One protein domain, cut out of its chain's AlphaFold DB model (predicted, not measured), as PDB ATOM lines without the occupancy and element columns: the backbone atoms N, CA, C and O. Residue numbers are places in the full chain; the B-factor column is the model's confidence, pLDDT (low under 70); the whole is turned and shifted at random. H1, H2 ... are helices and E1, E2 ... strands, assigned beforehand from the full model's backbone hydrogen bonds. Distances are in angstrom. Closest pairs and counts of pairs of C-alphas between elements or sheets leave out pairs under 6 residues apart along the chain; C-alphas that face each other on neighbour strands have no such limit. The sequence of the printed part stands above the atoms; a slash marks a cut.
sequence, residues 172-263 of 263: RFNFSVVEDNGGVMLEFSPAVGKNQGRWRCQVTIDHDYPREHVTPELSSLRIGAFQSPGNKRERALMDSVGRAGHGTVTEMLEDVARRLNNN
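AT A GLANCE: This is residues 172 to 263 of the 263 residues of the protein "Hypothetical protein" of Hemiselmis andersenii (UniProt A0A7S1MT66). A twisted antiparallel sheet, order E1 E2 E3 E4, has the helical hairpin H1 and H2 packed over one face, making two layers. The sheet is a meander, each strand the antiparallel neighbour of the one before. The 92 printed residues, mixed in class, run E1 E2 E3 E4 H1 H2. They are compact, radius of gyration of the C-alphas 12.9 A, spanning 33 by 24 by 24 A.

HOW THE PARTS SIT: Hairpins join E1, residues 173 to 180, E2, 183 to 190, E3, 199 to 205, and E4, 217 to 223. Within hydrogen-bond range are N 174 and O 189, 2.8 A, N 186 and O 203, 2.8 A, and N 202 and O 220, 2.9 A. H2, residues 249 to 261, is on the sheet at height 9.2 A. H1, residues 232 to 242, lies over E4, closest C-alphas Leu 221 and Glu 234, 5.9 A. H1 and H2 touch, closest C-alphas Val 241 and Val 256, 6.9 A. In both, every O i to N i+4 pair is within hydrogen-bond range.

IN THESE COORDINATES: E1, 21.9 A, begins at C-alpha 173 (25.641, 55.148, -26.854); E2 is 23.0 A. H2, 18.3 A, ends at C-alpha 261 (28.887, 55.103, -11.984).

THE WHOLE: The printed part has no cut. The E3 to E4 link is long. Residues 225 to 230 are among those under pLDDT 70.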
ATOM      1  N   ARG A 172      24.732  59.285 -26.961       86.75
ATOM      2  CA  ARG A 172      25.283  58.778 -25.693       86.75
ATOM      3  C   ARG A 172      25.864  57.372 -25.812       86.75
ATOM      4  O   ARG A 172      26.812  57.041 -25.096       86.75
ATOM      5  N   PHE A 173      25.317  56.559 -26.708       90.12
ATOM      6  CA  PHE A 173      25.641  55.148 -26.854       90.12
ATOM      7  C   PHE A 173      25.920  54.797 -28.313       90.12
ATOM      8  O   PHE A 173      25.223  55.244 -29.219       90.12
ATOM      9  N   ASN A 174      26.917  53.938 -28.513       89.12
ATOM     10  CA  ASN A 174      27.063  53.170 -29.738       89.12
ATOM     11  C   ASN A 174      26.181  51.936 -29.609       89.12
ATOM     12  O   ASN A 174      26.185  51.298 -28.549       89.12
ATOM     13  N   PHE A 175      25.477  51.575 -30.676       91.12
ATOM     14  CA  PHE A 175      24.672  50.366 -30.677       91.12
ATOM     15  C   PHE A 175      24.621  49.669 -32.026       91.12
ATOM     16  O   PHE A 175      24.821  50.288 -33.071       91.12
ATOM     17  N   SER A 176      24.322  48.377 -31.973       90.81
ATOM     18  CA  SER A 176      23.959  47.559 -33.125       90.81
ATOM     19  C   SER A 176      22.626  46.872 -32.866       90.81
ATOM     20  O   SER A 176      22.323  46.499 -31.732       90.81
ATOM     21  N   VAL A 177      21.846  46.717 -33.929       88.75
ATOM     22  CA  VAL A 177      20.541  46.058 -33.909       88.75
ATOM     23  C   VAL A 177      20.691  44.723 -34.622       88.75
ATOM     24  O   VAL A 177      21.206  44.685 -35.739       88.75
ATOM     25  N   VAL A 178      20.277  43.646 -33.965       86.12
ATOM     26  CA  VAL A 178      20.193  42.305 -34.540       86.12
ATOM     27  C   VAL A 178      18.741  41.868 -34.419       86.12
ATOM     28  O   VAL A 178      18.208  41.796 -33.314       86.12
ATOM     29  N   GLU A 179      18.095  41.632 -35.552       78.88
ATOM     30  CA  GLU A 179      16.717  41.141 -35.606       78.88
ATOM     31  C   GLU A 179      16.739  39.613 -35.724       78.88
ATOM     32  O   GLU A 179      17.571  39.054 -36.441       78.88
ATOM     33  N   ASP A 180      15.862  38.950 -34.974       71.12
ATOM     34  CA  ASP A 180      15.630  37.505 -35.028       71.12
ATOM     35  C   ASP A 180      14.112  37.243 -35.006       71.12
ATOM     36  O   ASP A 180      13.314  38.111 -34.635       71.12
ATOM     37  N   ASN A 181      13.687  36.032 -35.364       63.88
ATOM     38  CA  ASN A 181      12.275  35.653 -35.493       63.88
ATOM     39  C   ASN A 181      11.457  35.869 -34.203       63.88
ATOM     40  O   ASN A 181      10.237  35.968 -34.264       63.88
ATOM     41  N   GLY A 182      12.113  35.937 -33.040       68.38
ATOM     42  CA  GLY A 182      11.472  36.145 -31.737       68.38
ATOM     43  C   GLY A 182      11.547  37.570 -31.178       68.38
ATOM     44  O   GLY A 182      11.066  37.784 -30.070       68.38
ATOM     45  N   GLY A 183      12.176  38.523 -31.875       81.38
ATOM     46  CA  GLY A 183      12.270  39.908 -31.408       81.38
ATOM     47  C   GLY A 183      13.506  40.656 -31.906       81.38
ATOM     48  O   GLY A 183      14.185  40.257 -32.851       81.38
ATOM     49  N   VAL A 184      13.823  41.760 -31.237       86.44
ATOM     50  CA  VAL A 184      14.980  42.602 -31.547       86.44
ATOM     51  C   VAL A 184      15.979  42.537 -30.397       86.44
ATOM     52  O   VAL A 184      15.656  42.804 -29.238       86.44
ATOM     53  N   MET A 185      17.226  42.208 -30.721       90.44
ATOM     54  CA  MET A 185      18.354  42.287 -29.804       90.44
ATOM     55  C   MET A 185      19.157  43.556 -30.086       90.44
ATOM     56  O   MET A 185      19.639  43.798 -31.193       90.44
ATOM     57  N   LEU A 186      19.325  44.373 -29.055       91.50
ATOM     58  CA  LEU A 186      20.042  45.634 -29.106       91.50
ATOM     59  C   LEU A 186      21.306  45.526 -28.265       91.50
ATOM     60  O   LEU A 186      21.246  45.312 -27.054       91.50
ATOM     61  N   GLU A 187      22.459  45.700 -28.891       91.44
ATOM     62  CA  GLU A 187      23.734  45.722 -28.186       91.44
ATOM     63  C   GLU A 187      24.185  47.165 -27.997       91.44
ATOM     64  O   GLU A 187      24.353  47.882 -28.976       91.44
ATOM     65  N   PHE A 188      24.408  47.589 -26.753       91.75
ATOM     66  CA  PHE A 188      24.798  48.955 -26.414       91.75
ATOM     67  C   PHE A 188      26.179  49.011 -25.774       91.75
ATOM     68  O   PHE A 188      26.559  48.154 -24.975       91.75
ATOM     69  N   SER A 189      26.908  50.087 -26.059       89.81
ATOM     70  CA  SER A 189      28.115  50.481 -25.334       89.81
ATOM     71  C   SER A 189      28.200  52.008 -25.215       89.81
ATOM     72  O   SER A 189      27.743  52.717 -26.113       89.81
ATOM     73  N   PRO A 190      28.770  52.566 -24.134       87.50
ATOM     74  CA  PRO A 190      28.910  54.014 -24.002       87.50
ATOM     75  C   PRO A 190      29.801  54.598 -25.101       87.50
ATOM     76  O   PRO A 190      30.950  54.172 -25.258       87.50
ATOM     77  N   ALA A 191      29.288  55.600 -25.818       84.62
ATOM     78  CA  ALA A 191      30.037  56.319 -26.848       84.62
ATOM     79  C   ALA A 191      30.895  57.448 -26.260       84.62
ATOM     80  O   ALA A 191      31.952  57.769 -26.796       84.62
ATOM     81  N   VAL A 192      30.450  58.037 -25.147       76.88
ATOM     82  CA  VAL A 192      31.053  59.231 -24.542       76.88
ATOM     83  C   VAL A 192      31.159  59.113 -23.018       76.88
ATOM     84  O   VAL A 192      30.431  58.356 -22.373       76.88
ATOM     85  N   GLY A 193      32.062  59.896 -22.424       75.56
ATOM     86  CA  GLY A 193      32.233  60.010 -20.971       75.56
ATOM     87  C   GLY A 193      33.245  59.033 -20.361       75.56
ATOM     88  O   GLY A 193      33.910  58.265 -21.050       75.56
ATOM     89  N   LYS A 194      33.363  59.054 -19.024       69.31
ATOM     90  CA  LYS A 194      34.382  58.294 -18.261       69.31
ATOM     91  C   LYS A 194      34.301  56.768 -18.433       69.31
ATOM     92  O   LYS A 194      35.264  56.075 -18.115       69.31
ATOM     93  N   ASN A 195      33.174  56.266 -18.941       70.88
ATOM     94  CA  ASN A 195      32.904  54.843 -19.144       70.88
ATOM     95  C   ASN A 195      32.944  54.401 -20.609       70.88
ATOM     96  O   ASN A 195      32.502  53.291 -20.904       70.88
ATOM     97  N   GLN A 196      33.460  55.231 -21.520       79.62
ATOM     98  CA  GLN A 196      33.598  54.867 -22.928       79.62
ATOM     99  C   GLN A 196      34.309  53.512 -23.076       79.62
ATOM    100  O   GLN A 196      35.402  53.312 -22.542       79.62
ATOM    101  N   GLY A 197      33.642  52.558 -23.735       75.69
ATOM    102  CA  GLY A 197      34.145  51.193 -23.944       75.69
ATOM    103  C   GLY A 197      34.323  50.337 -22.678       75.69
ATOM    104  O   GLY A 197      34.842  49.229 -22.775       75.69
ATOM    105  N   ARG A 198      33.912  50.814 -21.494       81.75
ATOM    106  CA  ARG A 198      34.102  50.091 -20.221       81.75
ATOM    107  C   ARG A 198      33.025  49.065 -19.925       81.75
ATOM    108  O   ARG A 198      33.211  48.252 -19.024       81.75
ATOM    109  N   TRP A 199      31.902  49.123 -20.621       87.06
ATOM    110  CA  TRP A 199      30.862  48.122 -20.492       87.06
ATOM    111  C   TRP A 199      30.060  47.995 -21.776       87.06
ATOM    112  O   TRP A 199      30.063  48.884 -22.632       87.06
ATOM    113  N   ARG A 200      29.390  46.857 -21.889       89.75
ATOM    114  CA  ARG A 200      28.487  46.522 -22.978       89.75
ATOM    115  C   ARG A 200      27.298  45.775 -22.410       89.75
ATOM    116  O   ARG A 200      27.483  44.945 -21.520       89.75
ATOM    117  N   CYS A 201      26.108  46.045 -22.918       90.38
ATOM    118  CA  CYS A 201      24.936  45.258 -22.575       90.38
ATOM    119  C   CYS A 201      24.162  44.831 -23.812       90.38
ATOM    120  O   CYS A 201      24.263  45.467 -24.858       90.38
ATOM    121  N   GLN A 202      23.393  43.762 -23.662       92.81
ATOM    122  CA  GLN A 202      22.410  43.330 -24.641       92.81
ATOM    123  C   GLN A 202      21.029  43.476 -24.017       92.81
ATOM    124  O   GLN A 202      20.820  43.075 -22.869       92.81
ATOM    125  N   VAL A 203      20.126  44.099 -24.761       92.06
ATOM    126  CA  VAL A 203      18.722  44.279 -24.406       92.06
ATOM    127  C   VAL A 203      17.894  43.527 -25.434       92.06
ATOM    128  O   VAL A 203      18.102  43.704 -26.632       92.06
ATOM    129  N   THR A 204      16.989  42.677 -24.977       91.69
ATOM    130  CA  THR A 204      16.029  41.959 -25.816       91.69
ATOM    131  C   THR A 204      14.657  42.597 -25.669       91.69
ATOM    132  O   THR A 204      14.236  42.924 -24.559       91.69
ATOM    133  N   ILE A 205      13.979  42.806 -26.792       90.88
ATOM    134  CA  ILE A 205      12.612  43.329 -26.866       90.88
ATOM    135  C   ILE A 205      11.811  42.501 -27.866       90.88
ATOM    136  O   ILE A 205      12.360  42.025 -28.859       90.88
ATOM    137  N   ASP A 206      10.515  42.355 -27.616       89.19
ATOM    138  CA  ASP A 206       9.574  41.796 -28.590       89.19
ATOM    139  C   ASP A 206       9.321  42.806 -29.733       89.19
ATOM    140  O   ASP A 206       9.504  44.016 -29.557       89.19
ATOM    141  N   HIS A 207       8.868  42.325 -30.891       83.44
ATOM    142  CA  HIS A 207       8.469  43.134 -32.053       83.44
ATOM    143  C   HIS A 207       7.328  44.106 -31.740       83.44
ATOM    144  O   HIS A 207       7.197  45.153 -32.378       83.44
ATOM    145  N   ASP A 208       6.535  43.781 -30.722       84.56
ATOM    146  CA  ASP A 208       5.433  44.605 -30.235       84.56
ATOM    147  C   ASP A 208       5.866  45.692 -29.232       84.56
ATOM    148  O   ASP A 208       5.034  46.454 -28.733       84.56
ATOM    149  N   TYR A 209       7.160  45.826 -28.928       86.62
ATOM    150  CA  TYR A 209       7.661  46.945 -28.129       86.62
ATOM    151  C   TYR A 209       7.469  48.276 -28.887       86.62
ATOM    152  O   TYR A 209       7.934  48.386 -30.021       86.62
ATOM    153  N   PRO A 210       6.861  49.328 -28.291       85.25
ATOM    154  CA  PRO A 210       6.696  49.555 -26.851       85.25
ATOM    155  C   PRO A 210       5.236  49.494 -26.349       85.25
ATOM    156  O   PRO A 210       4.803  50.381 -25.599       85.25
ATOM    157  N   ARG A 211       4.442  48.489 -26.752       83.25
ATOM    158  CA  ARG A 211       3.095  48.267 -26.185       83.25
ATOM    159  C   ARG A 211       3.160  48.070 -24.665       83.25
ATOM    160  O   ARG A 211       4.139  47.572 -24.129       83.25
ATOM    161  N   GLU A 212       2.085  48.424 -23.956       80.06
ATOM    162  CA  GLU A 212       2.077  48.487 -22.482       80.06
ATOM    163  C   GLU A 212       2.454  47.181 -21.764       80.06
ATOM    164  O   GLU A 212       2.996  47.237 -20.662       80.06
ATOM    165  N   HIS A 213       2.167  46.033 -22.379       83.31
ATOM    166  CA  HIS A 213       2.442  44.698 -21.841       83.31
ATOM    167  C   HIS A 213       3.809  44.135 -22.262       83.31
ATOM    168  O   HIS A 213       4.182  43.063 -21.795       83.31
ATOM    169  N   VAL A 214       4.542  44.838 -23.129       85.44
ATOM    170  CA  VAL A 214       5.856  44.427 -23.624       85.44
ATOM    171  C   VAL A 214       6.921  45.272 -22.943       85.44
ATOM    172  O   VAL A 214       6.983  46.488 -23.129       85.44
ATOM    173  N   THR A 215       7.782  44.629 -22.158       87.25
ATOM    174  CA  THR A 215       8.887  45.298 -21.465       87.25
ATOM    175  C   THR A 215      10.233  44.885 -22.049       87.25
ATOM    176  O   THR A 215      10.410  43.714 -22.381       87.25
ATOM    177  N   PRO A 216      11.204  45.808 -22.145       90.94
ATOM    178  CA  PRO A 216      12.572  45.450 -22.480       90.94
ATOM    179  C   PRO A 216      13.193  44.590 -21.387       90.94
ATOM    180  O   PRO A 216      12.922  44.777 -20.200       90.94
ATOM    181  N   GLU A 217      14.084  43.688 -21.789       91.12
ATOM    182  CA  GLU A 217      14.793  42.785 -20.889       91.12
ATOM    183  C   GLU A 217      16.306  42.914 -21.061       91.12
ATOM    184  O   GLU A 217      16.839  42.874 -22.167       91.12
ATOM    185  N   LEU A 218      17.030  43.051 -19.949       91.38
ATOM    186  CA  LEU A 218      18.490  43.061 -19.957       91.38
ATOM    187  C   LEU A 218      19.007  41.618 -20.017       91.38
ATOM    188  O   LEU A 218      19.085  40.943 -18.991       91.38
ATOM    189  N   SER A 219      19.391  41.153 -21.203       89.31
ATOM    190  CA  SER A 219      19.810  39.765 -21.437       89.31
ATOM    191  C   SER A 219      21.283  39.506 -21.111       89.31
ATOM    192  O   SER A 219      21.664  38.393 -20.748       89.31
ATOM    193  N   SER A 220      22.136  40.533 -21.193       88.75
ATOM    194  CA  SER A 220      23.566  40.413 -20.886       88.75
ATOM    195  C   SER A 220      24.172  41.742 -20.451       88.75
ATOM    196  O   SER A 220      23.820  42.801 -20.967       88.75
ATOM    197  N   LEU A 221      25.142  41.686 -19.537       88.62
ATOM    198  CA  LEU A 221      25.977  42.815 -19.133       88.62
ATOM    199  C   LEU A 221      27.431  42.356 -18.985       88.62
ATOM    200  O   LEU A 221      27.720  41.358 -18.322       88.62
ATOM    201  N   ARG A 222      28.352  43.114 -19.578       86.94
ATOM    202  CA  ARG A 222      29.801  42.911 -19.490       86.94
ATOM    203  C   ARG A 222      30.488  44.182 -19.025       86.94
ATOM    204  O   ARG A 222      30.213  45.247 -19.572       86.94
ATOM    205  N   ILE A 223      31.388  44.070 -18.049       85.62
ATOM    206  CA  ILE A 223      32.133  45.201 -17.472       85.62
ATOM    207  C   ILE A 223      33.647  44.941 -17.587       85.62
ATOM    208  O   ILE A 223      34.141  43.908 -17.144       85.62
ATOM    209  N   GLY A 224      34.402  45.908 -18.115       75.25
ATOM    210  CA  GLY A 224      35.866  45.874 -18.232       75.25
ATOM    211  C   GLY A 224      36.393  45.309 -19.559       75.25
ATOM    212  O   GLY A 224      35.671  45.214 -20.548       75.25
ATOM    213  N   ALA A 225      37.683  44.949 -19.586       60.38
ATOM    214  CA  ALA A 225      38.350  44.364 -20.751       60.38
ATOM    215  C   ALA A 225      37.930  42.892 -20.941       60.38
ATOM    216  O   ALA A 225      38.610  41.986 -20.480       60.38
ATOM    217  N   PHE A 226      36.754  42.692 -21.542       60.91
ATOM    218  CA  PHE A 226      36.158  41.509 -22.197       60.91
ATOM    219  C   PHE A 226      36.837  40.113 -22.102       60.91
ATOM    220  O   PHE A 226      36.897  39.410 -23.107       60.91
ATOM    221  N   GLN A 227      37.307  39.657 -20.932       44.38
ATOM    222  CA  GLN A 227      37.987  38.351 -20.798       44.38
ATOM    223  C   GLN A 227      37.405  37.379 -19.760       44.38
ATOM    224  O   GLN A 227      37.983  36.318 -19.540       44.38
ATOM    225  N   SER A 228      36.249  37.636 -19.140       50.09
ATOM    226  CA  SER A 228      35.617  36.604 -18.296       50.09
ATOM    227  C   SER A 228      34.090  36.710 -18.266       50.09
ATOM    228  O   SER A 228      33.570  37.747 -17.857       50.09
ATOM    229  N   PRO A 229      33.348  35.655 -18.652       50.66
ATOM    230  CA  PRO A 229      31.906  35.602 -18.455       50.66
ATOM    231  C   PRO A 229      31.552  35.506 -16.963       50.66
ATOM    232  O   PRO A 229      32.058  34.637 -16.256       50.66
ATOM    233  N   GLY A 230      30.603  36.324 -16.501       58.97
ATOM    234  CA  GLY A 230      29.784  35.975 -15.335       58.97
ATOM    235  C   GLY A 230      30.342  36.382 -13.974       58.97
ATOM    236  O   GLY A 230      30.171  35.649 -12.987       58.97
ATOM    237  N   ASN A 231      30.936  37.572 -13.883       73.00
ATOM    238  CA  ASN A 231      31.324  38.137 -12.593       73.00
ATOM    239  C   ASN A 231      30.088  38.304 -11.686       73.00
ATOM    240  O   ASN A 231      29.028  38.729 -12.145       73.00
ATOM    241  N   LYS A 232      30.205  37.997 -10.383       81.31
ATOM    242  CA  LYS A 232      29.097  38.158  -9.407       81.31
ATOM    243  C   LYS A 232      28.468  39.559  -9.469       81.31
ATOM    244  O   LYS A 232      27.263  39.698  -9.300       81.31
ATOM    245  N   ARG A 233      29.290  40.572  -9.766       83.50
ATOM    246  CA  ARG A 233      28.879  41.967  -9.963       83.50
ATOM    247  C   ARG A 233      27.944  42.156 -11.163       83.50
ATOM    248  O   ARG A 233      26.957  42.867 -11.030       83.50
ATOM    249  N   GLU A 234      28.240  41.536 -12.306       88.06
ATOM    250  CA  GLU A 234      27.419  41.647 -13.523       88.06
ATOM    251  C   GLU A 234      26.028  41.062 -13.280       88.06
ATOM    252  O   GLU A 234      25.032  41.731 -13.532       88.06
ATOM    253  N   ARG A 235      25.969  39.865 -12.681       86.56
ATOM    254  CA  ARG A 235      24.708  39.204 -12.314       86.56
ATOM    255  C   ARG A 235      23.892  40.018 -11.312       86.56
ATOM    256  O   ARG A 235      22.719  40.257 -11.546       86.56
ATOM    257  N   ALA A 236      24.522  40.513 -10.244       87.38
ATOM    258  CA  ALA A 236      23.828  41.328  -9.248       87.38
ATOM    259  C   ALA A 236      23.254  42.627  -9.842       87.38
ATOM    260  O   ALA A 236      22.161  43.051  -9.466       87.38
ATOM    261  N   LEU A 237      23.974  43.257 -10.777       89.00
ATOM    262  CA  LEU A 237      23.474  44.427 -11.496       89.00
ATOM    263  C   LEU A 237      22.317  44.060 -12.421       89.00
ATOM    264  O   LEU A 237      21.301  44.743 -12.375       89.00
ATOM    265  N   MET A 238      22.444  42.984 -13.201       91.06
ATOM    266  CA  MET A 238      21.369  42.509 -14.072       91.06
ATOM    267  C   MET A 238      20.094  42.198 -13.289       91.06
ATOM    268  O   MET A 238      19.044  42.729 -13.628       91.06
ATOM    269  N   ASP A 239      20.192  41.440 -12.195       90.06
ATOM    270  CA  ASP A 239      19.044  41.104 -11.344       90.06
ATOM    271  C   ASP A 239      18.385  42.360 -10.764       90.06
ATOM    272  O   ASP A 239      17.163  42.455 -10.652       90.06
ATOM    273  N   SER A 240      19.194  43.345 -10.368       90.62
ATOM    274  CA  SER A 240      18.689  44.567  -9.750       90.62
ATOM    275  C   SER A 240      18.086  45.552 -10.754       90.62
ATOM    276  O   SER A 240      17.177  46.298 -10.389       90.62
ATOM    277  N   VAL A 241      18.575  45.556 -11.997       91.19
ATOM    278  CA  VAL A 241      17.968  46.283 -13.119       91.19
ATOM    279  C   VAL A 241      16.673  45.576 -13.524       91.19
ATOM    280  O   VAL A 241      15.626  46.208 -13.513       91.19
ATOM    281  N   GLY A 242      16.685  44.259 -13.739       87.81
ATOM    282  CA  GLY A 242      15.484  43.503 -14.115       87.81
ATOM    283  C   GLY A 242      14.323  43.658 -13.124       87.81
ATOM    284  O   GLY A 242      13.176  43.810 -13.527       87.81
ATOM    285  N   ARG A 243      14.605  43.727 -11.815       89.38
ATOM    286  CA  ARG A 243      13.573  43.962 -10.784       89.38
ATOM    287  C   ARG A 243      12.993  45.376 -10.761       89.38
ATOM    288  O   ARG A 243      11.954  45.568 -10.137       89.38
ATOM    289  N   ALA A 244      13.664  46.361 -11.354       88.62
ATOM    290  CA  ALA A 244      13.182  47.739 -11.343       88.62
ATOM    291  C   ALA A 244      12.021  47.966 -12.326       88.62
ATOM    292  O   ALA A 244      11.282  48.927 -12.138       88.62
ATOM    293  N   GLY A 245      11.828  47.072 -13.307       82.00
ATOM    294  CA  GLY A 245      10.667  47.090 -14.201       82.00
ATOM    295  C   GLY A 245      10.625  48.322 -15.102       82.00
ATOM    296  O   GLY A 245       9.707  49.132 -15.003       82.00
ATOM    297  N   HIS A 246      11.637  48.488 -15.957       88.56
ATOM    298  CA  HIS A 246      11.737  49.630 -16.869       88.56
ATOM    299  C   HIS A 246      10.685  49.561 -17.975       88.56
ATOM    300  O   HIS A 246      10.484  48.513 -18.588       88.56
ATOM    301  N   GLY A 247      10.039  50.694 -18.258       83.88
ATOM    302  CA  GLY A 247       9.046  50.788 -19.325       83.88
ATOM    303  C   GLY A 247       9.671  51.015 -20.698       83.88
ATOM    304  O   GLY A 247       9.015  50.755 -21.706       83.88
ATOM    305  N   THR A 248      10.918  51.499 -20.740       88.31
ATOM    306  CA  THR A 248      11.638  51.809 -21.980       88.31
ATOM    307  C   THR A 248      13.103  51.367 -21.964       88.31
ATOM    308  O   THR A 248      13.722  51.222 -20.903       88.31
ATOM    309  N   VAL A 249      13.686  51.175 -23.153       90.19
ATOM    310  CA  VAL A 249      15.114  50.853 -23.326       90.19
ATOM    311  C   VAL A 249      15.988  51.977 -22.758       90.19
ATOM    312  O   VAL A 249      17.005  51.725 -22.114       90.19
ATOM    313  N   THR A 250      15.571  53.227 -22.933       89.56
ATOM    314  CA  THR A 250      16.253  54.427 -22.443       89.56
ATOM    315  C   THR A 250      16.331  54.426 -20.925       89.56
ATOM    316  O   THR A 250      17.425  54.562 -20.379       89.56
ATOM    317  N   GLU A 251      15.203  54.222 -20.239       89.88
ATOM    318  CA  GLU A 251      15.165  54.132 -18.774       89.88
ATOM    319  C   GLU A 251      16.084  53.024 -18.255       89.88
ATOM    320  O   GLU A 251      16.841  53.236 -17.304       89.88
ATOM    321  N   MET A 252      16.060  51.859 -18.911       92.31
ATOM    322  CA  MET A 252      16.912  50.729 -18.551       92.31
ATOM    323  C   MET A 252      18.399  51.066 -18.698       92.31
ATOM    324  O   MET A 252      19.183  50.850 -17.772       92.31
ATOM    325  N   LEU A 253      18.807  51.626 -19.838       91.38
ATOM    326  CA  LEU A 253      20.204  51.982 -20.097       91.38
ATOM    327  C   LEU A 253      20.704  53.090 -19.170       91.38
ATOM    328  O   LEU A 253      21.863  53.071 -18.741       91.38
ATOM    329  N   GLU A 254      19.848  54.053 -18.839       89.62
ATOM    330  CA  GLU A 254      20.170  55.088 -17.864       89.62
ATOM    331  C   GLU A 254      20.370  54.517 -16.462       89.62
ATOM    332  O   GLU A 254      21.307  54.928 -15.772       89.62
ATOM    333  N   ASP A 255      19.543  53.554 -16.051       91.75
ATOM    334  CA  ASP A 255      19.692  52.874 -14.766       91.75
ATOM    335  C   ASP A 255      20.982  52.039 -14.714       91.75
ATOM    336  O   ASP A 255      21.766  52.159 -13.765       91.75
ATOM    337  N   VAL A 256      21.279  51.279 -15.775       90.31
ATOM    338  CA  VAL A 256      22.551  50.549 -15.922       90.31
ATOM    339  C   VAL A 256      23.736  51.511 -15.796       90.31
ATOM    340  O   VAL A 256      24.627  51.302 -14.967       90.31
ATOM    341  N   ALA A 257      23.735  52.608 -16.559       88.31
ATOM    342  CA  ALA A 257      24.810  53.597 -16.531       88.31
ATOM    343  C   ALA A 257      24.970  54.250 -15.146       88.31
ATOM    344  O   ALA A 257      26.094  54.441 -14.675       88.31
ATOM    345  N   ARG A 258      23.859  54.571 -14.470       88.81
ATOM    346  CA  ARG A 258      23.849  55.171 -13.128       88.81
ATOM    347  C   ARG A 258      24.448  54.227 -12.088       88.81
ATOM    348  O   ARG A 258      25.314  54.635 -11.316       88.81
ATOM    349  N   ARG A 259      24.042  52.958 -12.090       88.75
ATOM    350  CA  ARG A 259      24.529  51.949 -11.132       88.75
ATOM    351  C   ARG A 259      25.991  51.575 -11.348       88.75
ATOM    352  O   ARG A 259      26.675  51.238 -10.383       88.75
ATOM    353  N   LEU A 260      26.473  51.660 -12.587       84.44
ATOM    354  CA  LEU A 260      27.888  51.486 -12.917       84.44
ATOM    355  C   LEU A 260      28.752  52.692 -12.521       84.44
ATOM    356  O   LEU A 260      29.938  52.511 -12.283       84.44
ATOM    357  N   ASN A 261      28.180  53.898 -12.438       76.75
ATOM    358  CA  ASN A 261      28.887  55.103 -11.984       76.75
ATOM    359  C   ASN A 261      28.973  55.231 -10.458       76.75
ATOM    360  O   ASN A 261      29.924  55.822  -9.954       76.75
ATOM    361  N   ASN A 262      27.980  54.709  -9.734       69.56
ATOM    362  CA  ASN A 262      27.886  54.836  -8.278       69.56
ATOM    363  C   ASN A 262      28.626  53.727  -7.500       69.56
ATOM    364  O   ASN A 262      28.602  53.751  -6.272       69.56
ATOM    365  N   ASN A 263      29.259  52.767  -8.188       53.62
ATOM    366  CA  ASN A 263      29.971  51.615  -7.607       53.62
ATOM    367  C   ASN A 263      31.360  51.430  -8.220       53.62
ATOM    368  O   ASN A 263      32.300  51.086  -7.480       53.62
TER     369      ASN A 263